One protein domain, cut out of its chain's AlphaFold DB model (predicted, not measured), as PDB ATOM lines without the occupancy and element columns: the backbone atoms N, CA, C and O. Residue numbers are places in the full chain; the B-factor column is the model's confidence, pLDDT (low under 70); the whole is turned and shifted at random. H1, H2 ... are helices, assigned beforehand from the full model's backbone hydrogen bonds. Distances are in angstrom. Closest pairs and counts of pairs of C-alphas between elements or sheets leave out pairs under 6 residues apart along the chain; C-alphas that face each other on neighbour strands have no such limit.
ATOM      1  N   GLU A  52       9.922 -43.198  16.270       90.31
ATOM      2  CA  GLU A  52      10.259 -44.080  17.396       90.31
ATOM      3  C   GLU A  52       9.938 -45.550  17.100       90.31
ATOM      4  O   GLU A  52      10.733 -46.436  17.418       90.31
ATOM      5  N   SER A  53       8.795 -45.821  16.459       92.06
ATOM      6  CA  SER A  53       8.427 -47.183  16.061       92.06
ATOM      7  C   SER A  53       9.387 -47.752  15.010       92.06
ATOM      8  O   SER A  53       9.767 -48.918  15.099       92.06
ATOM      9  N   LEU A  54       9.854 -46.925  14.066       91.94
ATOM     10  CA  LEU A  54      10.839 -47.321  13.060       91.94
ATOM     11  C   LEU A  54      12.211 -47.577  13.678       91.94
ATOM     12  O   LEU A  54      12.873 -48.528  13.277       91.94
ATOM     13  N   GLN A  55      12.623 -46.795  14.682       93.62
ATOM     14  CA  GLN A  55      13.866 -47.069  15.404       93.62
ATOM     15  C   GLN A  55      13.831 -48.450  16.067       93.62
ATOM     16  O   GLN A  55      14.766 -49.223  15.889       93.62
ATOM     17  N   LYS A  56      12.723 -48.802  16.736       93.56
ATOM     18  CA  LYS A  56      12.550 -50.146  17.310       93.56
ATOM     19  C   LYS A  56      12.638 -51.241  16.245       93.56
ATOM     20  O   LYS A  56      13.372 -52.203  16.428       93.56
ATOM     21  N   LYS A  57      11.965 -51.066  15.100       92.75
ATOM     22  CA  LYS A  57      12.041 -52.022  13.979       92.75
ATOM     23  C   LYS A  57      13.463 -52.172  13.425       92.75
ATOM     24  O   LYS A  57      13.857 -53.278  13.072       92.75
ATOM     25  N   ILE A  58      14.236 -51.086  13.347       94.25
ATOM     26  CA  ILE A  58      15.646 -51.125  12.928       94.25
ATOM     27  C   ILE A  58      16.473 -51.947  13.920       94.25
ATOM     28  O   ILE A  58      17.229 -52.821  13.496       94.25
ATOM     29  N   ASP A  59      16.312 -51.694  15.220       94.00
ATOM     30  CA  ASP A  59      17.047 -52.399  16.273       94.00
ATOM     31  C   ASP A  59      16.714 -53.907  16.269       94.00
ATOM     32  O   ASP A  59      17.620 -54.745  16.312       94.00
ATOM     33  N   ASP A  60      15.436 -54.260  16.099       93.38
ATOM     34  CA  ASP A  60      14.974 -55.649  15.987       93.38
ATOM     35  C   ASP A  60      15.554 -56.355  14.749       93.38
ATOM     36  O   ASP A  60      16.029 -57.491  14.837       93.38
ATOM     37  N   VAL A  61      15.568 -55.693  13.587       92.88
ATOM     38  CA  VAL A  61      16.137 -56.262  12.353       92.88
ATOM     39  C   VAL A  61      17.651 -56.449  12.476       92.88
ATOM     40  O   VAL A  61      18.169 -57.465  12.017       92.88
ATOM     41  N   ILE A  62      18.375 -55.548  13.151       91.81
ATOM     42  CA  ILE A  62      19.814 -55.718  13.421       91.81
ATOM     43  C   ILE A  62      20.074 -56.991  14.237       91.81
ATOM     44  O   ILE A  62      21.005 -57.745  13.934       91.81
ATOM     45  N   LEU A  63      19.246 -57.269  15.249       92.50
ATOM     46  CA  LEU A  63      19.340 -58.515  16.012       92.50
ATOM     47  C   LEU A  63      19.103 -59.735  15.111       92.50
ATOM     48  O   LEU A  63      19.881 -60.690  15.168       92.50
ATOM     49  N   GLN A  64      18.094 -59.687  14.235       90.19
ATOM     50  CA  GLN A  64      17.813 -60.769  13.285       90.19
ATOM     51  C   GLN A  64      18.950 -60.985  12.275       90.19
ATOM     52  O   GLN A  64      19.304 -62.133  12.014       90.19
ATOM     53  N   ILE A  65      19.574 -59.919  11.761       90.50
ATOM     54  CA  ILE A  65      20.750 -60.007  10.875       90.50
ATOM     55  C   ILE A  65      21.890 -60.735  11.586       90.50
ATOM     56  O   ILE A  65      22.476 -61.657  11.024       90.50
ATOM     57  N   ASN A  66      22.192 -60.354  12.830       88.94
ATOM     58  CA  ASN A  66      23.276 -60.967  13.601       88.94
ATOM     59  C   ASN A  66      23.020 -62.454  13.883       88.94
ATOM     60  O   ASN A  66      23.953 -63.258  13.836       88.94
ATOM     61  N   LEU A  67      21.770 -62.831  14.168       87.62
ATOM     62  CA  LEU A  67      21.379 -64.231  14.351       87.62
ATOM     63  C   LEU A  67      21.465 -65.020  13.037       87.62
ATOM     64  O   LEU A  67      22.037 -66.109  13.023       87.62
ATOM     65  N   SER A  68      20.960 -64.456  11.936       83.88
ATOM     66  CA  SER A  68      20.981 -65.079  10.608       83.88
ATOM     67  C   SER A  68      22.414 -65.291  10.110       83.88
ATOM     68  O   SER A  68      22.778 -66.409   9.756       83.88
ATOM     69  N   ALA A  69      23.277 -64.276  10.215       84.06
ATOM     70  CA  ALA A  69      24.676 -64.357   9.793       84.06
ATOM     71  C   ALA A  69      25.481 -65.415  10.570       84.06
ATOM     72  O   ALA A  69      26.335 -66.088  10.004       84.06
ATOM     73  N   ARG A  70      25.194 -65.616  11.865       84.25
ATOM     74  CA  ARG A  70      25.821 -66.691  12.660       84.25
ATOM     75  C   ARG A  70      25.395 -68.089  12.209       84.25
ATOM     76  O   ARG A  70      26.132 -69.040  12.437       84.25
ATOM     77  N   SER A  71      24.218 -68.211  11.597       76.69
ATOM     78  CA  SER A  71      23.670 -69.484  11.124       76.69
ATOM     79  C   SER A  71      24.156 -69.895   9.728       76.69
ATOM     80  O   SER A  71      23.947 -71.044   9.341       76.69
ATOM     81  N   GLU A  72      24.855 -69.010   9.002       82.62
ATOM     82  CA  GLU A  72      25.451 -69.245   7.673       82.62
ATOM     83  C   GLU A  72      26.693 -70.155   7.742       82.62
ATOM     84  O   GLU A  72      27.815 -69.767   7.417       82.62
ATOM     85  N   GLN A  73      26.502 -71.389   8.202       77.25
ATOM     86  CA  GLN A  73      27.554 -72.388   8.372       77.25
ATOM     87  C   GLN A  73      27.153 -73.704   7.699       77.25
ATOM     88  O   GLN A  73      25.973 -74.051   7.635       77.25
ATOM     89  N   ILE A  74      28.148 -74.463   7.227       64.38
ATOM     90  CA  ILE A  74      27.955 -75.751   6.531       64.38
ATOM     91  C   ILE A  74      27.254 -76.787   7.436       64.38
ATOM     92  O   ILE A  74      26.496 -77.632   6.969       64.38
ATOM     93  N   GLU A  75      27.455 -76.712   8.751       65.44
ATOM     94  CA  GLU A  75      26.795 -77.603   9.714       65.44
ATOM     95  C   GLU A  75      25.283 -77.326   9.815       65.44
ATOM     96  O   GLU A  75      24.474 -78.248   9.944       65.44
ATOM     97  N   THR A  76      24.875 -76.061   9.685       63.91
ATOM     98  CA  THR A  76      23.466 -75.648   9.685       63.91
ATOM     99  C   THR A  76      22.763 -76.077   8.398       63.91
ATOM    100  O   THR A  76      21.632 -76.562   8.450       63.91
ATOM    101  N   THR A  77      23.430 -75.968   7.244       66.56
ATOM    102  CA  THR A  77      22.864 -76.395   5.950       66.56
ATOM    103  C   THR A  77      22.616 -77.903   5.916       66.56
ATOM    104  O   THR A  77      21.544 -78.343   5.501       66.56
ATOM    105  N   GLN A  78      23.548 -78.698   6.452       63.91
ATOM    106  CA  GLN A  78      23.415 -80.157   6.555       63.91
ATOM    107  C   GLN A  78      22.304 -80.594   7.521       63.91
ATOM    108  O   GLN A  78      21.612 -81.575   7.257       63.91
ATOM    109  N   LYS A  79      22.101 -79.865   8.625       64.12
ATOM    110  CA  LYS A  79      21.095 -80.204   9.642       64.12
ATOM    111  C   LYS A  79      19.655 -79.925   9.200       64.12
ATOM    112  O   LYS A  79      18.751 -80.652   9.608       64.12
ATOM    113  N   TYR A  80      19.436 -78.877   8.405       64.62
ATOM    114  CA  TYR A  80      18.092 -78.440   8.000       64.62
ATOM    115  C   TYR A  80      17.772 -78.695   6.521       64.62
ATOM    116  O   TYR A  80      16.630 -78.493   6.116       64.62
ATOM    117  N   GLY A  81      18.741 -79.169   5.728       67.25
ATOM    118  CA  GLY A  81      18.555 -79.455   4.302       67.25
ATOM    119  C   GLY A  81      18.340 -78.200   3.448       67.25
ATOM    120  O   GLY A  81      17.636 -78.268   2.447       67.25
ATOM    121  N   ILE A  82      18.908 -77.065   3.868       75.00
ATOM    122  CA  ILE A  82      18.770 -75.740   3.234       75.00
ATOM    123  C   ILE A  82      20.104 -75.378   2.581       75.00
ATOM    124  O   ILE A  82      21.157 -75.599   3.183       75.00
ATOM    125  N   ALA A  83      20.089 -74.819   1.370       81.12
ATOM    126  CA  ALA A  83      21.325 -74.420   0.699       81.12
ATOM    127  C   ALA A  83      21.949 -73.178   1.366       81.12
ATOM    128  O   ALA A  83      21.246 -72.285   1.838       81.12
ATOM    129  N   LEU A  84      23.286 -73.077   1.374       81.94
ATOM    130  CA  LEU A  84      23.983 -71.916   1.955       81.94
ATOM    131  C   LEU A  84      23.547 -70.595   1.295       81.94
ATOM    132  O   LEU A  84      23.381 -69.584   1.973       81.94
ATOM    133  N   GLU A  85      23.305 -70.628  -0.017       83.69
ATOM    134  CA  GLU A  85      22.820 -69.491  -0.806       83.69
ATOM    135  C   GLU A  85      21.450 -68.983  -0.327       83.69
ATOM    136  O   GLU A  85      21.192 -67.778  -0.320       83.69
ATOM    137  N   GLU A  86      20.571 -69.876   0.136       81.94
ATOM    138  CA  GLU A  86      19.258 -69.497   0.664       81.94
ATOM    139  C   GLU A  86      19.388 -68.785   2.017       81.94
ATOM    140  O   GLU A  86      18.691 -67.796   2.260       81.94
ATOM    141  N   LEU A  87      20.312 -69.233   2.878       83.25
ATOM    142  CA  LEU A  87      20.616 -68.565   4.152       83.25
ATOM    143  C   LEU A  87      21.177 -67.155   3.915       83.25
ATOM    144  O   LEU A  87      20.706 -66.191   4.521       83.25
ATOM    145  N   GLN A  88      22.114 -67.015   2.973       86.94
ATOM    146  CA  GLN A  88      22.672 -65.716   2.581       86.94
ATOM    147  C   GLN A  88      21.608 -64.789   1.983       86.94
ATOM    148  O   GLN A  88      21.571 -63.597   2.291       86.94
ATOM    149  N   THR A  89      20.698 -65.331   1.169       87.81
ATOM    150  CA  THR A  89      19.575 -64.578   0.592       87.81
ATOM    151  C   THR A  89      18.670 -64.001   1.681       87.81
ATOM    152  O   THR A  89      18.279 -62.835   1.601       87.81
ATOM    153  N   LYS A  90      18.369 -64.779   2.728       88.06
ATOM    154  CA  LYS A  90      17.595 -64.304   3.885       88.06
ATOM    155  C   LYS A  90      18.312 -63.169   4.617       88.06
ATOM    156  O   LYS A  90      17.698 -62.135   4.885       88.06
ATOM    157  N   THR A  91      19.609 -63.314   4.888       90.19
ATOM    158  CA  THR A  91      20.406 -62.258   5.531       90.19
ATOM    159  C   THR A  91      20.455 -60.982   4.686       90.19
ATOM    160  O   THR A  91      20.328 -59.886   5.230       90.19
ATOM    161  N   ASN A  92      20.582 -61.094   3.361       92.12
ATOM    162  CA  ASN A  92      20.563 -59.935   2.468       92.12
ATOM    163  C   ASN A  92      19.204 -59.222   2.479       92.12
ATOM    164  O   ASN A  92      19.173 -58.008   2.651       92.12
ATOM    165  N   LYS A  93      18.085 -59.957   2.448       92.88
ATOM    166  CA  LYS A  93      16.742 -59.362   2.596       92.88
ATOM    167  C   LYS A  93      16.561 -58.623   3.924       92.88
ATOM    168  O   LYS A  93      15.930 -57.571   3.958       92.88
ATOM    169  N   LEU A  94      17.117 -59.146   5.019       94.12
ATOM    170  CA  LEU A  94      17.100 -58.453   6.311       94.12
ATOM    171  C   LEU A  94      17.922 -57.153   6.273       94.12
ATOM    172  O   LEU A  94      17.499 -56.150   6.846       94.12
ATOM    173  N   ARG A  95      19.064 -57.133   5.574       94.38
ATOM    174  CA  ARG A  95      19.841 -55.898   5.349       94.38
ATOM    175  C   ARG A  95      19.062 -54.887   4.509       94.38
ATOM    176  O   ARG A  95      19.008 -53.718   4.881       94.38
ATOM    177  N   ASP A  96      18.404 -55.330   3.440       96.31
ATOM    178  CA  ASP A  96      17.552 -54.465   2.613       96.31
ATOM    179  C   ASP A  96      16.396 -53.875   3.432       96.31
ATOM    180  O   ASP A  96      16.075 -52.688   3.319       96.31
ATOM    181  N   LEU A  97      15.808 -54.678   4.323       96.25
ATOM    182  CA  LEU A  97      14.763 -54.241   5.244       96.25
ATOM    183  C   LEU A  97      15.273 -53.178   6.226       96.25
ATOM    184  O   LEU A  97      14.616 -52.153   6.417       96.25
ATOM    185  N   GLN A  98      16.461 -53.377   6.804       96.56
ATOM    186  CA  GLN A  98      17.108 -52.391   7.674       96.56
ATOM    187  C   GLN A  98      17.319 -51.056   6.946       96.56
ATOM    188  O   GLN A  98      16.964 -50.002   7.478       96.56
ATOM    189  N   ILE A  99      17.877 -51.099   5.731       97.50
ATOM    190  CA  ILE A  99      18.130 -49.912   4.902       97.50
ATOM    191  C   ILE A  99      16.811 -49.196   4.598       97.50
ATOM    192  O   ILE A  99      16.715 -47.980   4.767       97.50
ATOM    193  N   THR A 100      15.775 -49.944   4.219       97.06
ATOM    194  CA  THR A 100      14.458 -49.383   3.897       97.06
ATOM    195  C   THR A 100      13.832 -48.690   5.109       97.06
ATOM    196  O   THR A 100      13.329 -47.572   4.988       97.06
ATOM    197  N   TYR A 101      13.911 -49.285   6.305       97.56
ATOM    198  CA  TYR A 101      13.428 -48.634   7.527       97.56
ATOM    199  C   TYR A 101      14.221 -47.373   7.883       97.56
ATOM    200  O   TYR A 101      13.619 -46.377   8.288       97.56
ATOM    201  N   GLN A 102      15.544 -47.367   7.691       97.25
ATOM    202  CA  GLN A 102      16.361 -46.164   7.886       97.25
ATOM    203  C   GLN A 102      15.953 -45.050   6.919       97.25
ATOM    204  O   GLN A 102      15.722 -43.919   7.340       97.25
ATOM    205  N   GLN A 103      15.791 -45.372   5.636       97.06
ATOM    206  CA  GLN A 103      15.329 -44.419   4.629       97.06
ATOM    207  C   GLN A 103      13.919 -43.900   4.939       97.06
ATOM    208  O   GLN A 103      13.648 -42.710   4.769       97.06
ATOM    209  N   HIS A 104      13.010 -44.760   5.412       96.69
ATOM    210  CA  HIS A 104      11.670 -44.348   5.826       96.69
ATOM    211  C   HIS A 104      11.707 -43.397   7.024       96.69
ATOM    212  O   HIS A 104      11.040 -42.362   6.993       96.69
ATOM    213  N   LYS A 105      12.534 -43.690   8.033       96.75
ATOM    214  CA  LYS A 105      12.719 -42.822   9.199       96.75
ATOM    215  C   LYS A 105      13.194 -41.428   8.781       96.75
ATOM    216  O   LYS A 105      12.561 -40.442   9.149       96.75
ATOM    217  N   THR A 106      14.231 -41.349   7.945       97.12
ATOM    218  CA  THR A 106      14.738 -40.077   7.406       97.12
ATOM    219  C   THR A 106      13.666 -39.328   6.609       97.12
ATOM    220  O   THR A 106      13.557 -38.106   6.702       97.12
ATOM    221  N   ALA A 107      12.828 -40.042   5.846       96.50
ATOM    222  CA  ALA A 107      11.718 -39.426   5.126       96.50
ATOM    223  C   ALA A 107      10.681 -38.798   6.079       96.50
ATOM    224  O   ALA A 107      10.214 -37.696   5.802       96.50
ATOM    225  N   LEU A 108      10.359 -39.433   7.211       96.56
ATOM    226  CA  LEU A 108       9.457 -38.855   8.218       96.56
ATOM    227  C   LEU A 108      10.072 -37.650   8.948       96.56
ATOM    228  O   LEU A 108       9.372 -36.686   9.255       96.56
ATOM    229  N   GLU A 109      11.381 -37.663   9.202       96.31
ATOM    230  CA  GLU A 109      12.093 -36.511   9.778       96.31
ATOM    231  C   GLU A 109      12.062 -35.297   8.833       96.31
ATOM    232  O   GLU A 109      11.782 -34.169   9.257       96.31
ATOM    233  N   LYS A 110      12.269 -35.535   7.531       96.69
ATOM    234  CA  LYS A 110      12.119 -34.510   6.492       96.69
ATOM    235  C   LYS A 110      10.686 -33.975   6.434       96.69
ATOM    236  O   LYS A 110      10.507 -32.762   6.393       96.69
ATOM    237  N   ASN A 111       9.685 -34.852   6.512       96.31
ATOM    238  CA  ASN A 111       8.270 -34.473   6.532       96.31
ATOM    239  C   ASN A 111       7.965 -33.456   7.641       96.31
ATOM    240  O   ASN A 111       7.424 -32.382   7.386       96.31
ATOM    241  N   LYS A 112       8.411 -33.758   8.867       96.06
ATOM    242  CA  LYS A 112       8.252 -32.874  10.027       96.06
ATOM    243  C   LYS A 112       8.922 -31.513   9.818       96.06
ATOM    244  O   LYS A 112       8.365 -30.491  10.214       96.06
ATOM    245  N   THR A 113      10.105 -31.502   9.205       97.06
ATOM    246  CA  THR A 113      10.848 -30.267   8.907       97.06
ATOM    247  C   THR A 113      10.091 -29.404   7.896       97.06
ATOM    248  O   THR A 113       9.868 -28.223   8.152       97.06
ATOM    249  N   LEU A 114       9.607 -30.002   6.804       97.19
ATOM    250  CA  LEU A 114       8.825 -29.305   5.778       97.19
ATOM    251  C   LEU A 114       7.522 -28.725   6.340       97.19
ATOM    252  O   LEU A 114       7.199 -27.573   6.064       97.19
ATOM    253  N   LEU A 115       6.799 -29.480   7.174       97.00
ATOM    254  CA  LEU A 115       5.588 -28.988   7.840       97.00
ATOM    255  C   LEU A 115       5.869 -27.757   8.709       97.00
ATOM    256  O   LEU A 115       5.109 -26.791   8.671       97.00
ATOM    257  N   HIS A 116       6.972 -27.772   9.459       96.56
ATOM    258  CA  HIS A 116       7.384 -26.629  10.270       96.56
ATOM    259  C   HIS A 116       7.740 -25.409   9.404       96.56
ATOM    260  O   HIS A 116       7.329 -24.297   9.720       96.56
ATOM    261  N   GLU A 117       8.467 -25.595   8.297       95.25
ATOM    262  CA  GLU A 117       8.785 -24.507   7.359       95.25
ATOM    263  C   GLU A 117       7.529 -23.907   6.711       95.25
ATOM    264  O   GLU A 117       7.389 -22.684   6.648       95.25
ATOM    265  N   ILE A 118       6.590 -24.753   6.280       94.94
ATOM    266  CA  ILE A 118       5.296 -24.326   5.729       94.94
ATOM    267  C   ILE A 118       4.518 -23.515   6.765       94.94
ATOM    268  O   ILE A 118       3.989 -22.450   6.443       94.94
ATOM    269  N   GLN A 119       4.452 -23.995   8.009       93.75
ATOM    270  CA  GLN A 119       3.777 -23.283   9.088       93.75
ATOM    271  C   GLN A 119       4.439 -21.926   9.356       93.75
ATOM    272  O   GLN A 119       3.738 -20.918   9.404       93.75
ATOM    273  N   ALA A 120       5.770 -21.880   9.441       91.00
ATOM    274  CA  ALA A 120       6.511 -20.641   9.653       91.00
ATOM    275  C   ALA A 120       6.249 -19.609   8.541       91.00
ATOM    276  O   ALA A 120       6.036 -18.433   8.837       91.00
ATOM    277  N   LEU A 121       6.201 -20.029   7.269       88.31
ATOM    278  CA  LEU A 121       5.861 -19.130   6.158       88.31
ATOM    279  C   LEU A 121       4.409 -18.644   6.212       88.31
ATOM    280  O   LEU A 121       4.152 -17.464   5.981       88.31
ATOM    281  N   LYS A 122       3.456 -19.523   6.551       88.50
ATOM    282  CA  LYS A 122       2.043 -19.137   6.715       88.50
ATOM    283  C   LYS A 122       1.858 -18.137   7.862       88.50
ATOM    284  O   LYS A 122       1.084 -17.190   7.731       88.50
ATOM    285  N   GLU A 123       2.578 -18.319   8.969       85.50
ATOM    286  CA  GLU A 123       2.526 -17.442  10.145       85.50
ATOM    287  C   GLU A 123       3.186 -16.082   9.915       85.50
ATOM    288  O   GLU A 123       2.712 -15.081  10.459       85.50
ATOM    289  N   LYS A 124       4.222 -16.017   9.068       77.44
ATOM    290  CA  LYS A 124       4.946 -14.775   8.751       77.44
ATOM    291  C   LYS A 124       4.063 -13.691   8.110       77.44
ATOM    292  O   LYS A 124       4.495 -12.550   8.035       77.44
ATOM    293  N   LYS A 125       2.810 -14.013   7.746       59.88
ATOM    294  CA  LYS A 125       1.814 -13.136   7.110       59.88
ATOM    295  C   LYS A 125       2.395 -12.426   5.885       59.88
ATOM    296  O   LYS A 125       2.980 -11.358   5.990       59.88
ATOM    297  N   ILE A 126       2.048 -12.942   4.709       58.56
ATOM    298  CA  ILE A 126       2.298 -12.384   3.359       58.56
ATOM    299  C   ILE A 126       1.749 -10.935   3.175       58.56
ATOM    300  O   ILE A 126       1.840 -10.341   2.104       58.56
ATOM    301  N   ASN A 127       1.171 -10.333   4.218       59.72
ATOM    302  CA  ASN A 127       0.433  -9.077   4.163       59.72
ATOM    303  C   ASN A 127       1.321  -7.824   4.134       59.72
ATOM    304  O   ASN A 127       0.809  -6.774   3.760       59.72
ATOM    305  N   ASP A 128       2.595  -7.904   4.532       67.62
ATOM    306  CA  ASP A 128       3.508  -6.755   4.468       67.62
ATOM    307  C   ASP A 128       4.850  -7.124   3.808       67.62
ATOM    308  O   ASP A 128       5.797  -7.526   4.492       67.62
ATOM    309  N   PRO A 129       4.947  -6.976   2.472       73.94
ATOM    310  CA  PRO A 129       6.176  -7.228   1.719       73.94
ATOM    311  C   PRO A 129       7.368  -6.378   2.175       73.94
ATOM    312  O   PRO A 129       8.515  -6.791   2.006       73.94
ATOM    313  N   SER A 130       7.120  -5.215   2.792       68.50
ATOM    314  CA  SER A 130       8.180  -4.293   3.215       68.50
ATOM    315  C   SER A 130       9.043  -4.841   4.355       68.50
ATOM    316  O   SER A 130      10.181  -4.410   4.529       68.50
ATOM    317  N   LEU A 131       8.539  -5.823   5.111       70.94
ATOM    318  CA  LEU A 131       9.278  -6.475   6.195       70.94
ATOM    319  C   LEU A 131      10.245  -7.557   5.694       70.94
ATOM    320  O   LEU A 131      11.133  -7.978   6.438       70.94
ATOM    321  N   GLU A 132      10.077  -8.031   4.457       76.56
ATOM    322  CA  GLU A 132      10.940  -9.063   3.862       76.56
ATOM    323  C   GLU A 132      12.141  -8.475   3.119       76.56
ATOM    324  O   GLU A 132      13.095  -9.192   2.816       76.56
ATOM    325  N   ILE A 133      12.109  -7.171   2.846       80.56
ATOM    326  CA  ILE A 133      13.071  -6.485   1.994       80.56
ATOM    327  C   ILE A 133      13.873  -5.487   2.827       80.56
ATOM    328  O   ILE A 133      13.326  -4.658   3.546       80.56
ATOM    329  N   SER A 134      15.200  -5.553   2.728       79.56
ATOM    330  CA  SER A 134      16.091  -4.641   3.457       79.56
ATOM    331  C   SER A 134      16.160  -3.242   2.834       79.56
ATOM    332  O   SER A 134      16.385  -2.258   3.543       79.56
ATOM    333  N   GLN A 135      15.979  -3.143   1.515       83.38
ATOM    334  CA  GLN A 135      16.036  -1.891   0.770       83.38
ATOM    335  C   GLN A 135      14.712  -1.126   0.873       83.38
ATOM    336  O   GLN A 135      13.630  -1.693   0.745       83.38
ATOM    337  N   LYS A 136      14.796   0.188   1.091       85.94
ATOM    338  CA  LYS A 136      13.622   1.069   1.102       85.94
ATOM    339  C   LYS A 136      13.370   1.645  -0.299       85.94
ATOM    340  O   LYS A 136      14.348   1.859  -1.016       85.94
ATOM    341  N   PRO A 137      12.108   1.939  -0.658       86.19
ATOM    342  CA  PRO A 137      11.795   2.634  -1.904       86.19
ATOM    343  C   PRO A 137      12.442   4.038  -1.974       86.19
ATOM    344  O   PRO A 137      12.724   4.623  -0.920       86.19
ATOM    345  N   PRO A 138      12.624   4.623  -3.176       88.50
ATOM    346  CA  PRO A 138      12.273   4.071  -4.489       88.50
ATOM    347  C   PRO A 138      13.257   2.994  -4.970       88.50
ATOM    348  O   PRO A 138      14.442   3.019  -4.638       88.50
ATOM    349  N   PHE A 139      12.758   2.045  -5.760       91.94
ATOM    350  CA  PHE A 139      13.545   0.922  -6.278       91.94
ATOM    351  C   PHE A 139      14.048   1.191  -7.695       91.94
ATOM    352  O   PHE A 139      13.387   1.881  -8.467       91.94
ATOM    353  N   ASN A 140      15.190   0.606  -8.058       91.44
ATOM    354  CA  ASN A 140      15.687   0.608  -9.435       91.44
ATOM    355  C   ASN A 140      15.323  -0.693 -10.167       91.44
ATOM    356  O   ASN A 140      14.834  -1.656  -9.568       91.44
ATOM    357  N   LEU A 141      15.549  -0.720 -11.482       91.06
ATOM    358  CA  LEU A 141      15.135  -1.841 -12.325       91.06
ATOM    359  C   LEU A 141      15.925  -3.122 -12.040       91.06
ATOM    360  O   LEU A 141      15.337  -4.197 -12.066       91.06
ATOM    361  N   THR A 142      17.213  -3.017 -11.700       91.81
ATOM    362  CA  THR A 142      18.023  -4.179 -11.301       91.81
ATOM    363  C   THR A 142      17.453  -4.873 -10.075       91.81
ATOM    364  O   THR A 142      17.363  -6.097 -10.045       91.81
ATOM    365  N   PHE A 143      17.043  -4.103  -9.067       92.81
ATOM    366  CA  PHE A 143      16.441  -4.663  -7.864       92.81
ATOM    367  C   PHE A 143      15.140  -5.410  -8.182       92.81
ATOM    368  O   PHE A 143      14.913  -6.505  -7.682       92.81
ATOM    369  N   TYR A 144      14.312  -4.853  -9.066       93.12
ATOM    370  CA  TYR A 144      13.102  -5.516  -9.552       93.12
ATOM    371  C   TYR A 144      13.404  -6.805 -10.337       93.12
ATOM    372  O   TYR A 144      12.760  -7.828 -10.099       93.12
ATOM    373  N   ASP A 145      14.405  -6.784 -11.221       92.69
ATOM    374  CA  ASP A 145      14.807  -7.949 -12.018       92.69
ATOM    375  C   ASP A 145      15.303  -9.111 -11.160       92.69
ATOM    376  O   ASP A 145      14.961 -10.250 -11.445       92.69
ATOM    377  N   GLN A 146      16.010  -8.844 -10.060       93.94
ATOM    378  CA  GLN A 146      16.459  -9.896  -9.139       93.94
ATOM    379  C   GLN A 146      15.294 -10.730  -8.587       93.94
ATOM    380  O   GLN A 146      15.408 -11.948  -8.452       93.94
ATOM    381  N   TYR A 147      14.154 -10.096  -8.296       94.00
ATOM    382  CA  TYR A 147      12.961 -10.819  -7.855       94.00
ATOM    383  C   TYR A 147      12.229 -11.503  -9.012       94.00
ATOM    384  O   TYR A 147      11.633 -12.562  -8.805       94.00
ATOM    385  N   LEU A 148      12.290 -10.949 -10.229       94.19
ATOM    386  CA  LEU A 148      11.812 -11.654 -11.419       94.19
ATOM    387  C   LEU A 148      12.637 -12.917 -11.697       94.19
ATOM    388  O   LEU A 148      12.069 -13.962 -11.995       94.19
ATOM    389  N   ASP A 149      13.953 -12.863 -11.540       95.00
ATOM    390  CA  ASP A 149      14.811 -14.040 -11.669       95.00
ATOM    391  C   ASP A 149      14.496 -15.057 -10.567       95.00
ATOM    392  O   ASP A 149      14.280 -16.235 -10.852       95.00
ATOM    393  N   GLN A 150      14.317 -14.596  -9.325       94.69
ATOM    394  CA  GLN A 150      13.905 -15.460  -8.219       94.69
ATOM    395  C   GLN A 150      12.564 -16.166  -8.488       94.69
ATOM    396  O   GLN A 150      12.412 -17.338  -8.133       94.69
ATOM    397  N   ILE A 151      11.584 -15.499  -9.116       95.38
ATOM    398  CA  ILE A 151      10.312 -16.152  -9.457       95.38
ATOM    399  C   ILE A 151      10.488 -17.217 -10.541       95.38
ATOM    400  O   ILE A 151       9.844 -18.265 -10.471       95.38
ATOM    401  N   ASN A 152      11.380 -16.975 -11.503       94.50
ATOM    402  CA  ASN A 152      11.683 -17.914 -12.576       94.50
ATOM    403  C   ASN A 152      12.391 -19.152 -12.016       94.50
ATOM    404  O   ASN A 152      11.998 -20.272 -12.340       94.50
ATOM    405  N   ASP A 153      13.349 -18.968 -11.106       95.69
ATOM    406  CA  ASP A 153      14.032 -20.064 -10.413       95.69
ATOM    407  C   ASP A 153      13.046 -20.925  -9.614       95.69
ATOM    408  O   ASP A 153      13.050 -22.155  -9.716       95.69
ATOM    409  N   ILE A 154      12.145 -20.297  -8.847       96.00
ATOM    410  CA  ILE A 154      11.106 -21.017  -8.096       96.00
ATOM    411  C   ILE A 154      10.162 -21.760  -9.052       96.00
ATOM    412  O   ILE A 154       9.769 -22.894  -8.780       96.00
ATOM    413  N   GLN A 155       9.805 -21.158 -10.188       96.94
ATOM    414  CA  GLN A 155       8.952 -21.793 -11.190       96.94
ATOM    415  C   GLN A 155       9.613 -23.048 -11.789       96.94
ATOM    416  O   GLN A 155       8.973 -24.099 -11.851       96.94
ATOM    417  N   GLN A 156      10.902 -22.986 -12.137       95.81
ATOM    418  CA  GLN A 156      11.668 -24.150 -12.605       95.81
ATOM    419  C   GLN A 156      11.779 -25.244 -11.531       95.81
ATOM    420  O   GLN A 156      11.691 -26.442 -11.832       95.81
ATOM    421  N   GLN A 157      11.928 -24.857 -10.261       96.31
ATOM    422  CA  GLN A 157      11.901 -25.797  -9.138       96.31
ATOM    423  C   GLN A 157      10.535 -26.483  -9.016       96.31
ATOM    424  O   GLN A 157      10.482 -27.703  -8.878       96.31
ATOM    425  N   ILE A 158       9.430 -25.740  -9.129       97.88
ATOM    426  CA  ILE A 158       8.065 -26.293  -9.114       97.88
ATOM    427  C   ILE A 158       7.866 -27.301 -10.252       97.88
ATOM    428  O   ILE A 158       7.298 -28.372 -10.037       97.88
ATOM    429  N   GLU A 159       8.334 -26.995 -11.461       96.81
ATOM    430  CA  GLU A 159       8.258 -27.909 -12.607       96.81
ATOM    431  C   GLU A 159       9.052 -29.197 -12.363       96.81
ATOM    432  O   GLU A 159       8.533 -30.298 -12.565       96.81
ATOM    433  N   SER A 160      10.266 -29.069 -11.824       96.88
ATOM    434  CA  SER A 160      11.106 -30.207 -11.437       96.88
ATOM    435  C   SER A 160      10.441 -31.069 -10.354       96.88
ATOM    436  O   SER A 160      10.413 -32.295 -10.460       96.88
ATOM    437  N   ILE A 161       9.841 -30.447  -9.336       97.31
ATOM    438  CA  ILE A 161       9.111 -31.137  -8.262       97.31
ATOM    439  C   ILE A 161       7.883 -31.866  -8.817       97.31
ATOM    440  O   ILE A 161       7.632 -33.008  -8.442       97.31
ATOM    441  N   ASN A 162       7.139 -31.264  -9.748       97.50
ATOM    442  CA  ASN A 162       6.005 -31.927 -10.398       97.50
ATOM    443  C   ASN A 162       6.440 -33.163 -11.198       97.50
ATOM    444  O   ASN A 162       5.780 -34.203 -11.145       97.50
ATOM    445  N   PHE A 163       7.576 -33.089 -11.895       96.69
ATOM    446  CA  PHE A 163       8.161 -34.255 -12.549       96.69
ATOM    447  C   PHE A 163       8.518 -35.357 -11.535       96.69
ATOM    448  O   PHE A 163       8.129 -36.514 -11.718       96.69
ATOM    449  N   LEU A 164       9.171 -35.004 -10.421       95.88
ATOM    450  CA  LEU A 164       9.478 -35.946  -9.338       95.88
ATOM    451  C   LEU A 164       8.216 -36.539  -8.699       95.88
ATOM    452  O   LEU A 164       8.192 -37.731  -8.395       95.88
ATOM    453  N   LYS A 165       7.146 -35.753  -8.552       97.50
ATOM    454  CA  LYS A 165       5.848 -36.214  -8.045       97.50
ATOM    455  C   LYS A 165       5.267 -37.317  -8.924       97.50
ATOM    456  O   LYS A 165       4.770 -38.314  -8.397       97.50
ATOM    457  N   ASN A 166       5.366 -37.176 -10.245       95.62
ATOM    458  CA  ASN A 166       4.909 -38.202 -11.184       95.62
ATOM    459  C   ASN A 166       5.719 -39.499 -11.036       95.62
ATOM    460  O   ASN A 166       5.136 -40.581 -10.965       95.62
ATOM    461  N   ILE A 167       7.048 -39.400 -10.913       96.50
ATOM    462  CA  ILE A 167       7.913 -40.565 -10.661       96.50
ATOM    463  C   ILE A 167       7.552 -41.235  -9.330       96.50
ATOM    464  O   ILE A 167       7.333 -42.444  -9.292       96.50
ATOM    465  N   ALA A 168       7.442 -40.467  -8.245       95.94
ATOM    466  CA  ALA A 168       7.132 -40.996  -6.919       95.94
ATOM    467  C   ALA A 168       5.741 -41.644  -6.860       95.94
ATOM    468  O   ALA A 168       5.572 -42.691  -6.236       95.94
ATOM    469  N   SER A 169       4.761 -41.076  -7.567       97.50
ATOM    470  CA  SER A 169       3.421 -41.659  -7.695       97.50
ATOM    471  C   SER A 169       3.471 -43.019  -8.394       97.50
ATOM    472  O   SER A 169       2.876 -43.983  -7.911       97.50
ATOM    473  N   ASN A 170       4.238 -43.138  -9.482       97.00
ATOM    474  CA  ASN A 170       4.435 -44.411 -10.179       97.00
ATOM    475  C   ASN A 170       5.168 -45.439  -9.304       97.00
ATOM    476  O   ASN A 170       4.749 -46.594  -9.240       97.00
ATOM    477  N   ASN A 171       6.212 -45.021  -8.582       96.19
ATOM    478  CA  ASN A 171       6.940 -45.888  -7.653       96.19
ATOM    479  C   ASN A 171       6.035 -46.402  -6.527       96.19
ATOM    480  O   ASN A 171       6.124 -47.569  -6.152       96.19
ATOM    481  N   LEU A 172       5.133 -45.563  -6.006       97.75
ATOM    482  CA  LEU A 172       4.160 -45.970  -4.994       97.75
ATOM    483  C   LEU A 172       3.175 -47.014  -5.538       97.75
ATOM    484  O   LEU A 172       2.880 -47.992  -4.850       97.75
ATOM    485  N   VAL A 173       2.694 -46.841  -6.774       97.94
ATOM    486  CA  VAL A 173       1.828 -47.826  -7.448       97.94
ATOM    487  C   VAL A 173       2.556 -49.159  -7.633       97.94
ATOM    488  O   VAL A 173       1.996 -50.208  -7.316       97.94
ATOM    489  N   GLN A 174       3.811 -49.130  -8.087       97.69
ATOM    490  CA  GLN A 174       4.631 -50.336  -8.231       97.69
ATOM    491  C   GLN A 174       4.869 -51.023  -6.882       97.69
ATOM    492  O   GLN A 174       4.628 -52.221  -6.763       97.69
ATOM    493  N   ALA A 175       5.250 -50.267  -5.848       97.19
ATOM    494  CA  ALA A 175       5.456 -50.799  -4.503       97.19
ATOM    495  C   ALA A 175       4.182 -51.438  -3.934       97.19
ATOM    496  O   ALA A 175       4.242 -52.505  -3.323       97.19
ATOM    497  N   LYS A 176       3.016 -50.825  -4.181       98.00
ATOM    498  CA  LYS A 176       1.718 -51.392  -3.806       98.00
ATOM    499  C   LYS A 176       1.452 -52.717  -4.524       98.00
ATOM    500  O   LYS A 176       1.066 -53.684  -3.879       98.00
ATOM    501  N   SER A 177       1.698 -52.779  -5.832       97.62
ATOM    502  CA  SER A 177       1.536 -54.015  -6.607       97.62
ATOM    503  C   SER A 177       2.472 -55.129  -6.119       97.62
ATOM    504  O   SER A 177       2.036 -56.268  -5.958       97.62
ATOM    505  N   SER A 178       3.735 -54.812  -5.808       96.06
ATOM    506  CA  SER A 178       4.682 -55.776  -5.230       96.06
ATOM    507  C   SER A 178       4.242 -56.278  -3.851       96.06
ATOM    508  O   SER A 178       4.356 -57.471  -3.569       96.06
ATOM    509  N   LEU A 179       3.694 -55.394  -3.010       97.56
ATOM    510  CA  LEU A 179       3.117 -55.769  -1.720       97.56
ATOM    511  C   LEU A 179       1.939 -56.738  -1.897       97.56
ATOM    512  O   LEU A 179       1.928 -57.800  -1.275       97.56
ATOM    513  N   GLU A 180       0.997 -56.433  -2.788       97.38
ATOM    514  CA  GLU A 180      -0.154 -57.300  -3.077       97.38
ATOM    515  C   GLU A 180       0.274 -58.686  -3.599       97.38
ATOM    516  O   GLU A 180      -0.284 -59.710  -3.184       97.38
ATOM    517  N   GLU A 181       1.300 -58.746  -4.455       97.06
ATOM    518  CA  GLU A 181       1.850 -60.014  -4.946       97.06
ATOM    519  C   GLU A 181       2.529 -60.806  -3.817       97.06
ATOM    520  O   GLU A 181       2.285 -62.004  -3.667       97.06
ATOM    521  N   SER A 182       3.306 -60.148  -2.950       95.00
ATOM    522  CA  SER A 182       3.931 -60.809  -1.796       95.00
ATOM    523  C   SER A 182       2.894 -61.417  -0.836       95.00
ATOM    524  O   SER A 182       3.042 -62.557  -0.387       95.00
ATOM    525  N   GLN A 183       1.778 -60.718  -0.610       94.88
ATOM    526  CA  GLN A 183       0.652 -61.199   0.192       94.88
ATOM    527  C   GLN A 183      -0.061 -62.385  -0.467       94.88
ATOM    528  O   GLN A 183      -0.516 -63.314   0.207       94.88
ATOM    529  N   LYS A 184      -0.173 -62.387  -1.800       95.38
ATOM    530  CA  LYS A 184      -0.725 -63.515  -2.562       95.38
ATOM    531  C   LYS A 184       0.155 -64.760  -2.443       95.38
ATOM    532  O   LYS A 184      -0.383 -65.842  -2.223       95.38
ATOM    533  N   VAL A 185       1.479 -64.614  -2.508       93.44
ATOM    534  CA  VAL A 185       2.421 -65.726  -2.290       93.44
ATOM    535  C   VAL A 185       2.229 -66.342  -0.903       93.44
ATOM    536  O   VAL A 185       2.121 -67.562  -0.792       93.44
ATOM    537  N   ILE A 186       2.105 -65.523   0.148       91.69
ATOM    538  CA  ILE A 186       1.849 -66.014   1.513       91.69
ATOM    539  C   ILE A 186       0.526 -66.779   1.595       91.69
ATOM    540  O   ILE A 186       0.487 -67.850   2.203       91.69
ATOM    541  N   ARG A 187      -0.551 -66.260   0.986       91.75
ATOM    542  CA  ARG A 187      -1.850 -66.954   0.940       91.75
ATOM    543  C   ARG A 187      -1.724 -68.322   0.274       91.75
ATOM    544  O   ARG A 187      -2.058 -69.319   0.902       91.75
ATOM    545  N   ASN A 188      -1.122 -68.382  -0.913       89.88
ATOM    546  CA  ASN A 188      -0.919 -69.639  -1.635       89.88
ATOM    547  C   ASN A 188      -0.086 -70.651  -0.826       89.88
ATOM    548  O   ASN A 188      -0.402 -71.842  -0.812       89.88
ATOM    549  N   LEU A 189       0.967 -70.199  -0.132       87.69
ATOM    550  CA  LEU A 189       1.788 -71.067   0.721       87.69
ATOM    551  C   LEU A 189       1.003 -71.588   1.930       87.69
ATOM    552  O   LEU A 189       1.103 -72.770   2.250       87.69
ATOM    553  N   ARG A 190       0.192 -70.743   2.577       87.69
ATOM    554  CA  ARG A 190      -0.681 -71.155   3.689       87.69
ATOM    555  C   ARG A 190      -1.731 -72.171   3.237       87.69
ATOM    556  O   ARG A 190      -1.899 -73.185   3.912       87.69
ATOM    557  N   ASP A 191      -2.358 -71.958   2.085       86.12
ATOM    558  CA  ASP A 191      -3.331 -72.891   1.503       86.12
ATOM    559  C   ASP A 191      -2.674 -74.238   1.149       86.12
ATOM    560  O   ASP A 191      -3.225 -75.308   1.428       86.12
ATOM    561  N   SER A 192      -1.448 -74.200   0.614       82.25
ATOM    562  CA  SER A 192      -0.641 -75.398   0.334       82.25
ATOM    563  C   SER A 192      -0.291 -76.156   1.620       82.25
ATOM    564  O   SER A 192      -0.381 -77.382   1.670       82.25
ATOM    565  N   ILE A 193       0.062 -75.450   2.698       79.88
ATOM    566  CA  ILE A 193       0.332 -76.063   4.009       79.88
ATOM    567  C   ILE A 193      -0.923 -76.744   4.560       79.88
ATOM    568  O   ILE A 193      -0.826 -77.856   5.072       79.88
ATOM    569  N   GLN A 194      -2.099 -76.124   4.440       78.75
ATOM    570  CA  GLN A 194      -3.352 -76.703   4.936       78.75
ATOM    571  C   GLN A 194      -3.760 -77.965   4.162       78.75
ATOM    572  O   GLN A 194      -4.170 -78.954   4.770       78.75
ATOM    573  N   THR A 195      -3.597 -77.967   2.838       74.69
ATOM    574  CA  THR A 195      -3.895 -79.136   1.992       74.69
ATOM    575  C   THR A 195      -2.899 -80.280   2.195       74.69
ATOM    576  O   THR A 195      -3.306 -81.439   2.258       74.69
ATOM    577  N   THR A 196      -1.607 -79.980   2.354       63.69
ATOM    578  CA  THR A 196      -0.554 -81.003   2.511       63.69
ATOM    579  C   THR A 196      -0.421 -81.498   3.959       63.69
ATOM    580  O   THR A 196      -0.156 -82.675   4.197       63.69
ATOM    581  N   GLY A 197      -0.648 -80.626   4.946       57.00
ATOM    582  CA  GLY A 197      -0.608 -80.939   6.378       57.00
ATOM    583  C   GLY A 197      -1.755 -81.840   6.846       57.00
ATOM    584  O   GLY A 197      -1.591 -82.578   7.813       57.00
ATOM    585  N   ALA A 198      -2.877 -81.868   6.121       52.84
ATOM    586  CA  ALA A 198      -3.935 -82.859   6.324       52.84
ATOM    587  C   ALA A 198      -3.523 -84.292   5.904       52.84
ATOM    588  O   ALA A 198      -4.187 -85.254   6.282       52.84
ATOM    589  N   LEU A 199      -2.435 -84.442   5.133       51.62
ATOM    590  CA  LEU A 199      -1.982 -85.702   4.526       51.62
ATOM    591  C   LEU A 199      -0.611 -86.193   5.038       51.62
ATOM    592  O   LEU A 199      -0.177 -87.273   4.644       51.62
ATOM    593  N   SER A 200       0.089 -85.444   5.900       50.28
ATOM    594  CA  SER A 200       1.444 -85.793   6.362       50.28
ATOM    595  C   SER A 200       1.632 -85.622   7.870       50.28
ATOM    596  O   SER A 200       1.361 -84.566   8.426       50.28
ATOM    597  N   THR A 201       2.176 -86.653   8.524       50.78
ATOM    598  CA  THR A 201       2.514 -86.695   9.963       50.78
ATOM    599  C   THR A 201       3.959 -86.283  10.282       50.78
ATOM    600  O   THR A 201       4.356 -86.323  11.445       50.78
ATOM    601  N   SER A 202       4.753 -85.879   9.283       51.06
ATOM    602  CA  SER A 202       6.153 -85.463   9.461       51.06
ATOM    603  C   SER A 202       6.334 -83.964   9.174       51.06
ATOM    604  O   SER A 202       5.709 -83.466   8.231       51.06
ATOM    605  N   PRO A 203       7.183 -83.233   9.930       56.28
ATOM    606  CA  PRO A 203       7.520 -81.844   9.626       56.28
ATOM    607  C   PRO A 203       8.038 -81.715   8.190       56.28
ATOM    608  O   PRO A 203       8.802 -82.564   7.736       56.28
ATOM    609  N   GLN A 204       7.658 -80.640   7.496       64.50
ATOM    610  CA  GLN A 204       8.157 -80.291   6.160       64.50
ATOM    611  C   GLN A 204       9.048 -79.034   6.258       64.50
ATOM    612  O   GLN A 204       8.552 -77.917   6.083       64.50
ATOM    613  N   PRO A 205      10.352 -79.175   6.587       65.12
ATOM    614  CA  PRO A 205      11.270 -78.051   6.800       65.12
ATOM    615  C   PRO A 205      11.337 -77.064   5.628       65.12
ATOM    616  O   PRO A 205      11.384 -75.858   5.854       65.12
ATOM    617  N   SER A 206      11.270 -77.555   4.386       70.81
ATOM    618  CA  SER A 206      11.330 -76.739   3.165       70.81
ATOM    619  C   SER A 206      10.128 -75.803   3.003       70.81
ATOM    620  O   SER A 206      10.280 -74.651   2.591       70.81
ATOM    621  N   ILE A 207       8.928 -76.264   3.372       72.88
ATOM    622  CA  ILE A 207       7.702 -75.463   3.288       72.88
ATOM    623  C   ILE A 207       7.694 -74.384   4.380       72.88
ATOM    624  O   ILE A 207       7.356 -73.233   4.102       72.88
ATOM    625  N   ASN A 208       8.134 -74.719   5.596       77.69
ATOM    626  CA  ASN A 208       8.256 -73.745   6.685       77.69
ATOM    627  C   ASN A 208       9.300 -72.663   6.374       77.69
ATOM    628  O   ASN A 208       9.036 -71.482   6.594       77.69
ATOM    629  N   TRP A 209      10.446 -73.048   5.803       81.31
ATOM    630  CA  TRP A 209      11.462 -72.110   5.315       81.31
ATOM    631  C   TRP A 209      10.924 -71.185   4.215       81.31
ATOM    632  O   TRP A 209      11.131 -69.971   4.253       81.31
ATOM    633  N   SER A 210      10.170 -71.740   3.262       84.44
ATOM    634  CA  SER A 210       9.538 -70.961   2.190       84.44
ATOM    635  C   SER A 210       8.540 -69.940   2.738       84.44
ATOM    636  O   SER A 210       8.527 -68.793   2.290       84.44
ATOM    637  N   LEU A 211       7.736 -70.325   3.735       86.69
ATOM    638  CA  LEU A 211       6.798 -69.417   4.392       86.69
ATOM    639  C   LEU A 211       7.526 -68.300   5.151       86.69
ATOM    640  O   LEU A 211       7.135 -67.142   5.033       86.69
ATOM    641  N   GLU A 212       8.588 -68.619   5.892       86.44
ATOM    642  CA  GLU A 212       9.382 -67.618   6.613       86.44
ATOM    643  C   GLU A 212      10.005 -66.592   5.650       86.44
ATOM    644  O   GLU A 212       9.896 -65.383   5.858       86.44
ATOM    645  N   ASN A 213      10.580 -67.059   4.539       88.75
ATOM    646  CA  ASN A 213      11.125 -66.185   3.502       88.75
ATOM    647  C   ASN A 213      10.052 -65.348   2.791       88.75
ATOM    648  O   ASN A 213      10.334 -64.214   2.394       88.75
ATOM    649  N   ALA A 214       8.841 -65.884   2.615       90.88
ATOM    650  CA  ALA A 214       7.719 -65.145   2.044       90.88
ATOM    651  C   ALA A 214       7.220 -64.044   2.994       90.88
ATOM    652  O   ALA A 214       6.982 -62.928   2.540       90.88
ATOM    653  N   LEU A 215       7.143 -64.323   4.300       93.50
ATOM    654  CA  LEU A 215       6.803 -63.335   5.333       93.50
ATOM    655  C   LEU A 215       7.833 -62.202   5.394       93.50
ATOM    656  O   LEU A 215       7.461 -61.032   5.420       93.50
ATOM    657  N   LEU A 216       9.128 -62.525   5.333       93.56
ATOM    658  CA  LEU A 216      10.178 -61.507   5.259       93.56
ATOM    659  C   LEU A 216      10.053 -60.647   3.988       93.56
ATOM    660  O   LEU A 216      10.262 -59.436   4.026       93.56
ATOM    661  N   ASN A 217       9.687 -61.257   2.858       94.62
ATOM    662  CA  ASN A 217       9.491 -60.540   1.600       94.62
ATOM    663  C   ASN A 217       8.272 -59.605   1.631       94.62
ATOM    664  O   ASN A 217       8.332 -58.502   1.088       94.62
ATOM    665  N   GLU A 218       7.178 -60.020   2.271       96.38
ATOM    666  CA  GLU A 218       6.031 -59.145   2.537       96.38
ATOM    667  C   GLU A 218       6.435 -57.987   3.444       96.38
ATOM    668  O   GLU A 218       6.138 -56.838   3.124       96.38
ATOM    669  N   GLN A 219       7.168 -58.256   4.528       95.94
ATOM    670  CA  GLN A 219       7.631 -57.211   5.437       95.94
ATOM    671  C   GLN A 219       8.500 -56.169   4.715       95.94
ATOM    672  O   GLN A 219       8.312 -54.967   4.916       95.94
ATOM    673  N   LEU A 220       9.409 -56.611   3.840       96.44
ATOM    674  CA  LEU A 220      10.202 -55.730   2.983       96.44
ATOM    675  C   LEU A 220       9.324 -54.944   2.005       96.44
ATOM    676  O   LEU A 220       9.459 -53.727   1.911       96.44
ATOM    677  N   SER A 221       8.380 -55.601   1.332       97.00
ATOM    678  CA  SER A 221       7.468 -54.941   0.388       97.00
ATOM    679  C   SER A 221       6.596 -53.884   1.079       97.00
ATOM    680  O   SER A 221       6.396 -52.794   0.544       97.00
ATOM    681  N   GLN A 222       6.139 -54.162   2.301       97.12
ATOM    682  CA  GLN A 222       5.382 -53.224   3.127       97.12
ATOM    683  C   GLN A 222       6.241 -52.027   3.545       97.12
ATOM    684  O   GLN A 222       5.783 -50.886   3.465       97.12
ATOM    685  N   ALA A 223       7.491 -52.267   3.957       96.44
ATOM    686  CA  ALA A 223       8.433 -51.208   4.308       96.44
ATOM    687  C   ALA A 223       8.731 -50.300   3.104       96.44
ATOM    688  O   ALA A 223       8.728 -49.076   3.243       96.44
ATOM    689  N   ILE A 224       8.924 -50.885   1.916       97.69
ATOM    690  CA  ILE A 224       9.125 -50.144   0.664       97.69
ATOM    691  C   ILE A 224       7.883 -49.307   0.349       97.69
ATOM    692  O   ILE A 224       8.009 -48.118   0.072       97.69
ATOM    693  N   TYR A 225       6.681 -49.881   0.436       97.94
ATOM    694  CA  TYR A 225       5.434 -49.146   0.211       97.94
ATOM    695  C   TYR A 225       5.282 -47.949   1.165       97.94
ATOM    696  O   TYR A 225       5.007 -46.835   0.715       97.94
ATOM    697  N   ASN A 226       5.524 -48.143   2.465       96.56
ATOM    698  CA  ASN A 226       5.452 -47.068   3.460       96.56
ATOM    699  C   ASN A 226       6.499 -45.976   3.195       96.56
ATOM    700  O   ASN A 226       6.180 -44.786   3.243       96.56
ATOM    701  N   HIS A 227       7.722 -46.372   2.827       96.81
ATOM    702  CA  HIS A 227       8.768 -45.442   2.417       96.81
ATOM    703  C   HIS A 227       8.345 -44.605   1.202       96.81
ATOM    704  O   HIS A 227       8.423 -43.378   1.254       96.81
ATOM    705  N   GLN A 228       7.855 -45.243   0.132       97.75
ATOM    706  CA  GLN A 228       7.409 -44.541  -1.077       97.75
ATOM    707  C   GLN A 228       6.233 -43.600  -0.784       97.75
ATOM    708  O   GLN A 228       6.185 -42.488  -1.311       97.75
ATOM    709  N   LYS A 229       5.318 -43.991   0.113       97.56
ATOM    710  CA  LYS A 229       4.212 -43.133   0.559       97.56
ATOM    711  C   LYS A 229       4.732 -41.877   1.272       97.56
ATOM    712  O   LYS A 229       4.277 -40.775   0.973       97.56
ATOM    713  N   ALA A 230       5.697 -42.026   2.179       96.31
ATOM    714  CA  ALA A 230       6.315 -40.894   2.868       96.31
ATOM    715  C   ALA A 230       7.118 -39.991   1.915       96.31
ATOM    716  O   ALA A 230       7.070 -38.770   2.045       96.31
ATOM    717  N   GLN A 231       7.816 -40.569   0.932       97.62
ATOM    718  CA  GLN A 231       8.518 -39.802  -0.100       97.62
ATOM    719  C   GLN A 231       7.561 -38.967  -0.947       97.62
ATOM    720  O   GLN A 231       7.811 -37.780  -1.150       97.62
ATOM    721  N   LEU A 232       6.444 -39.552  -1.394       98.00
ATOM    722  CA  LEU A 232       5.421 -38.808  -2.125       98.00
ATOM    723  C   LEU A 232       4.878 -37.649  -1.279       98.00
ATOM    724  O   LEU A 232       4.829 -36.524  -1.766       98.00
ATOM    725  N   SER A 233       4.565 -37.894  -0.003       97.62
ATOM    726  CA  SER A 233       4.120 -36.836   0.913       97.62
ATOM    727  C   SER A 233       5.157 -35.714   1.061       97.62
ATOM    728  O   SER A 233       4.790 -34.544   1.036       97.62
ATOM    729  N   ASN A 234       6.452 -36.034   1.147       98.12
ATOM    730  CA  ASN A 234       7.507 -35.017   1.189       98.12
ATOM    731  C   ASN A 234       7.552 -34.168  -0.082       98.12
ATOM    732  O   ASN A 234       7.682 -32.954   0.016       98.12
ATOM    733  N   ILE A 235       7.425 -34.785  -1.258       98.31
ATOM    734  CA  ILE A 235       7.407 -34.068  -2.541       98.31
ATOM    735  C   ILE A 235       6.181 -33.146  -2.628       98.31
ATOM    736  O   ILE A 235       6.272 -32.030  -3.133       98.31
ATOM    737  N   GLU A 236       5.033 -33.579  -2.108       98.38
ATOM    738  CA  GLU A 236       3.827 -32.747  -2.049       98.38
ATOM    739  C   GLU A 236       3.984 -31.551  -1.107       98.38
ATOM    740  O   GLU A 236       3.586 -30.441  -1.462       98.38
ATOM    741  N   LEU A 237       4.622 -31.744   0.048       98.25
ATOM    742  CA  LEU A 237       4.955 -30.650   0.960       98.25
ATOM    743  C   LEU A 237       6.002 -29.701   0.359       98.25
ATOM    744  O   LEU A 237       5.884 -28.489   0.504       98.25
ATOM    745  N   GLU A 238       7.007 -30.210  -0.357       98.06
ATOM    746  CA  GLU A 238       7.963 -29.369  -1.091       98.06
ATOM    747  C   GLU A 238       7.274 -28.524  -2.163       98.06
ATOM    748  O   GLU A 238       7.615 -27.351  -2.336       98.06
ATOM    749  N   LEU A 239       6.290 -29.091  -2.864       98.19
ATOM    750  CA  LEU A 239       5.483 -28.354  -3.829       98.19
ATOM    751  C   LEU A 239       4.699 -27.229  -3.143       98.19
ATOM    752  O   LEU A 239       4.763 -26.089  -3.597       98.19
ATOM    753  N   GLU A 240       4.006 -27.527  -2.041       97.38
ATOM    754  CA  GLU A 240       3.275 -26.525  -1.256       97.38
ATOM    755  C   GLU A 240       4.210 -25.415  -0.754       97.38
ATOM    756  O   GLU A 240       3.919 -24.228  -0.909       97.38
ATOM    757  N   LEU A 241       5.370 -25.785  -0.206       96.31
ATOM    758  CA  LEU A 241       6.371 -24.843   0.280       96.31
ATOM    759  C   LEU A 241       6.836 -23.889  -0.830       96.31
ATOM    760  O   LEU A 241       6.918 -22.679  -0.611       96.31
ATOM    761  N   ASN A 242       7.127 -24.410  -2.022       96.94
ATOM    762  CA  ASN A 242       7.566 -23.586  -3.149       96.94
ATOM    763  C   ASN A 242       6.439 -22.722  -3.723       96.94
ATOM    764  O   ASN A 242       6.692 -21.586  -4.115       96.94
ATOM    765  N   GLN A 243       5.191 -23.194  -3.705       95.88
ATOM    766  CA  GLN A 243       4.030 -22.370  -4.056       95.88
ATOM    767  C   GLN A 243       3.848 -21.197  -3.083       95.88
ATOM    768  O   GLN A 243       3.588 -20.077  -3.519       95.88
ATOM    769  N   LEU A 244       4.044 -21.418  -1.780       93.56
ATOM    770  CA  LEU A 244       4.005 -20.347  -0.778       93.56
ATOM    771  C   LEU A 244       5.147 -19.343  -0.972       93.56
ATOM    772  O   LEU A 244       4.910 -18.137  -0.935       93.56
ATOM    773  N   LYS A 245       6.371 -19.824  -1.228       93.56
ATOM    774  CA  LYS A 245       7.517 -18.957  -1.554       93.56
ATOM    775  C   LYS A 245       7.242 -18.118  -2.800       93.56
ATOM    776  O   LYS A 245       7.477 -16.913  -2.770       93.56
ATOM    777  N   LYS A 246       6.696 -18.733  -3.854       94.62
ATOM    778  CA  LYS A 246       6.290 -18.042  -5.080       94.62
ATOM    779  C   LYS A 246       5.292 -16.925  -4.780       94.62
ATOM    780  O   LYS A 246       5.546 -15.790  -5.157       94.62
ATOM    781  N   ALA A 247       4.222 -17.219  -4.040       92.19
ATOM    782  CA  ALA A 247       3.216 -16.222  -3.675       92.19
ATOM    783  C   ALA A 247       3.803 -15.054  -2.851       92.19
ATOM    784  O   ALA A 247       3.421 -13.902  -3.058       92.19
ATOM    785  N   SER A 248       4.759 -15.326  -1.952       90.50
ATOM    786  CA  SER A 248       5.470 -14.273  -1.202       90.50
ATOM    787  C   SER A 248       6.266 -13.363  -2.138       90.50
ATOM    788  O   SER A 248       6.130 -12.141  -2.090       90.50
ATOM    789  N   VAL A 249       7.044 -13.957  -3.048       92.25
ATOM    790  CA  VAL A 249       7.850 -13.220  -4.031       92.25
ATOM    791  C   VAL A 249       6.964 -12.438  -5.010       92.25
ATOM    792  O   VAL A 249       7.274 -11.295  -5.320       92.25
ATOM    793  N   GLU A 250       5.820 -12.976  -5.440       93.06
ATOM    794  CA  GLU A 250       4.839 -12.255  -6.272       93.06
ATOM    795  C   GLU A 250       4.280 -11.006  -5.571       93.06
ATOM    796  O   GLU A 250       4.132  -9.946  -6.193       93.06
ATOM    797  N   SER A 251       4.008 -11.111  -4.267       90.50
ATOM    798  CA  SER A 251       3.585  -9.979  -3.436       90.50
ATOM    799  C   SER A 251       4.686  -8.911  -3.354       90.50
ATOM    800  O   SER A 251       4.427  -7.726  -3.577       90.50
ATOM    801  N   ILE A 252       5.938  -9.337  -3.147       91.00
ATOM    802  CA  ILE A 252       7.128  -8.472  -3.176       91.00
ATOM    803  C   ILE A 252       7.287  -7.764  -4.523       91.00
ATOM    804  O   ILE A 252       7.419  -6.545  -4.550       91.00
ATOM    805  N   ILE A 253       7.237  -8.492  -5.639       92.50
ATOM    806  CA  ILE A 253       7.352  -7.932  -6.995       92.50
ATOM    807  C   ILE A 253       6.285  -6.859  -7.212       92.50
ATOM    808  O   ILE A 253       6.579  -5.791  -7.751       92.50
ATOM    809  N   THR A 254       5.052  -7.123  -6.773       91.50
ATOM    810  CA  THR A 254       3.939  -6.172  -6.892       91.50
ATOM    811  C   THR A 254       4.214  -4.887  -6.109       91.50
ATOM    812  O   THR A 254       3.966  -3.801  -6.633       91.50
ATOM    813  N   TRP A 255       4.764  -5.001  -4.899       90.25
ATOM    814  CA  TRP A 255       5.154  -3.858  -4.071       90.25
ATOM    815  C   TRP A 255       6.362  -3.096  -4.632       90.25
ATOM    816  O   TRP A 255       6.329  -1.877  -4.738       90.25
ATOM    817  N   ILE A 256       7.410  -3.784  -5.089       91.75
ATOM    818  CA  ILE A 256       8.568  -3.130  -5.724       91.75
ATOM    819  C   ILE A 256       8.123  -2.351  -6.964       91.75
ATOM    820  O   ILE A 256       8.559  -1.224  -7.196       91.75
ATOM    821  N   LYS A 257       7.219  -2.937  -7.755       90.56
ATOM    822  CA  LYS A 257       6.697  -2.328  -8.978       90.56
ATOM    823  C   LYS A 257       5.919  -1.033  -8.724       90.56
ATOM    824  O   LYS A 257       5.912  -0.188  -9.617       90.56
ATOM    825  N   SER A 258       5.269  -0.859  -7.566       89.44
ATOM    826  CA  SER A 258       4.532   0.381  -7.263       89.44
ATOM    827  C   SER A 258       5.443   1.583  -7.031       89.44
ATOM    828  O   SER A 258       5.016   2.707  -7.281       89.44
ATOM    829  N   ASP A 259       6.692   1.348  -6.627       90.12
ATOM    830  CA  ASP A 259       7.664   2.387  -6.271       90.12
ATOM    831  C   ASP A 259       8.955   2.296  -7.106       90.12
ATOM    832  O   ASP A 259      10.040   2.702  -6.676       90.12
ATOM    833  N   LEU A 260       8.841   1.743  -8.316       90.75
ATOM    834  CA  LEU A 260       9.934   1.630  -9.274       90.75
ATOM    835  C   LEU A 260      10.233   2.997  -9.909       90.75
ATOM    836  O   LEU A 260       9.335   3.650 -10.443       90.75
TER     837      LEU A 260
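This is residues 52 to 260 of the 391 residues of an uncharacterized protein of Candidatus Atribacteria bacterium (UniProt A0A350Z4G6). The domain is a long rod whose length is made by a helical hairpin, H4 and H5, with a third long helix, H3, packed on H5, and with H5 between H3 and H4. H1 packs on the first part of H3, and the short H2 lies at the end of the rod where H4 turns back into H5 and residues 197 to 203, of which 197 belongs to H4, stick out; at the other end an unnamed stretch, residues 124 to 140, leads from H3 to H4. The printed part has 209 residues with five named helices, H1 to H5 in that order along the chain, and no named strand; the class is all helix, and the helix packing is mostly aligned. The whole is extended, with a radius of gyration of the C-alphas of 26.9 A, and spans 91 by 32 by 26 A.

H1 is residues 52 to 71, beginning at C-alpha 52 at (10.259, -44.080, 17.396), and is 29.4 A long from first to last C-alpha. H2 is residues 74 to 80, 10.3 A long. H3 is residues 84 to 123, 59.1 A long. H4, the longest helix with 57 residues, is residues 141 to 197 and measures 82.8 A, from C-alpha 141 at (15.135, -1.841, -12.325). H5 is residues 205 to 258, 80.0 A long, ending at C-alpha 258 at (4.532, 0.381, -7.263).

H1 touches H3 at a shallow tilt of 15 degrees, opposite ways; the closest C-alphas are those of Ile 58 and Gln 98, 5.6 A apart, and H3 touches H1 with residues 87 to 105 alone. H1 and H2 meet only through their link. H2 and H3 are close but not clearly touching, with the closest C-alphas, Thr 77 and Leu 84, 6.1 A apart, and stand about perpendicular at 90 degrees. H3 touches H5 at a shallow tilt of 23 degrees, the same way; their closest C-alphas, His 104 and His 227, are 4.6 A apart. H4 and H5 are a hairpin, touching at a shallow tilt of 17 degrees, opposite ways, with the closest C-alphas, Leu 179 and Ser 221, 4.9 A apart. H1 is apart from H4 and H5, and H3 is apart from H4. In H1, H2, H3 and H5 every O i to N i+4 pair is within hydrogen-bond range; in H4 it is 52 of 53.

The two C-alphas farthest apart, those of Pro 138 and Thr 201, are 92.4 A apart. The printed part has no cut. The link from H3 to H4 is long, with 17 residues; the links from H1 to H2 and from H2 to H3 are tight, and that from H4 to H5 is short. Mean pLDDT of the printed part is 88.5, and it is under 70 at residues 74 to 81, 125 to 128, 130 and 196 to 205.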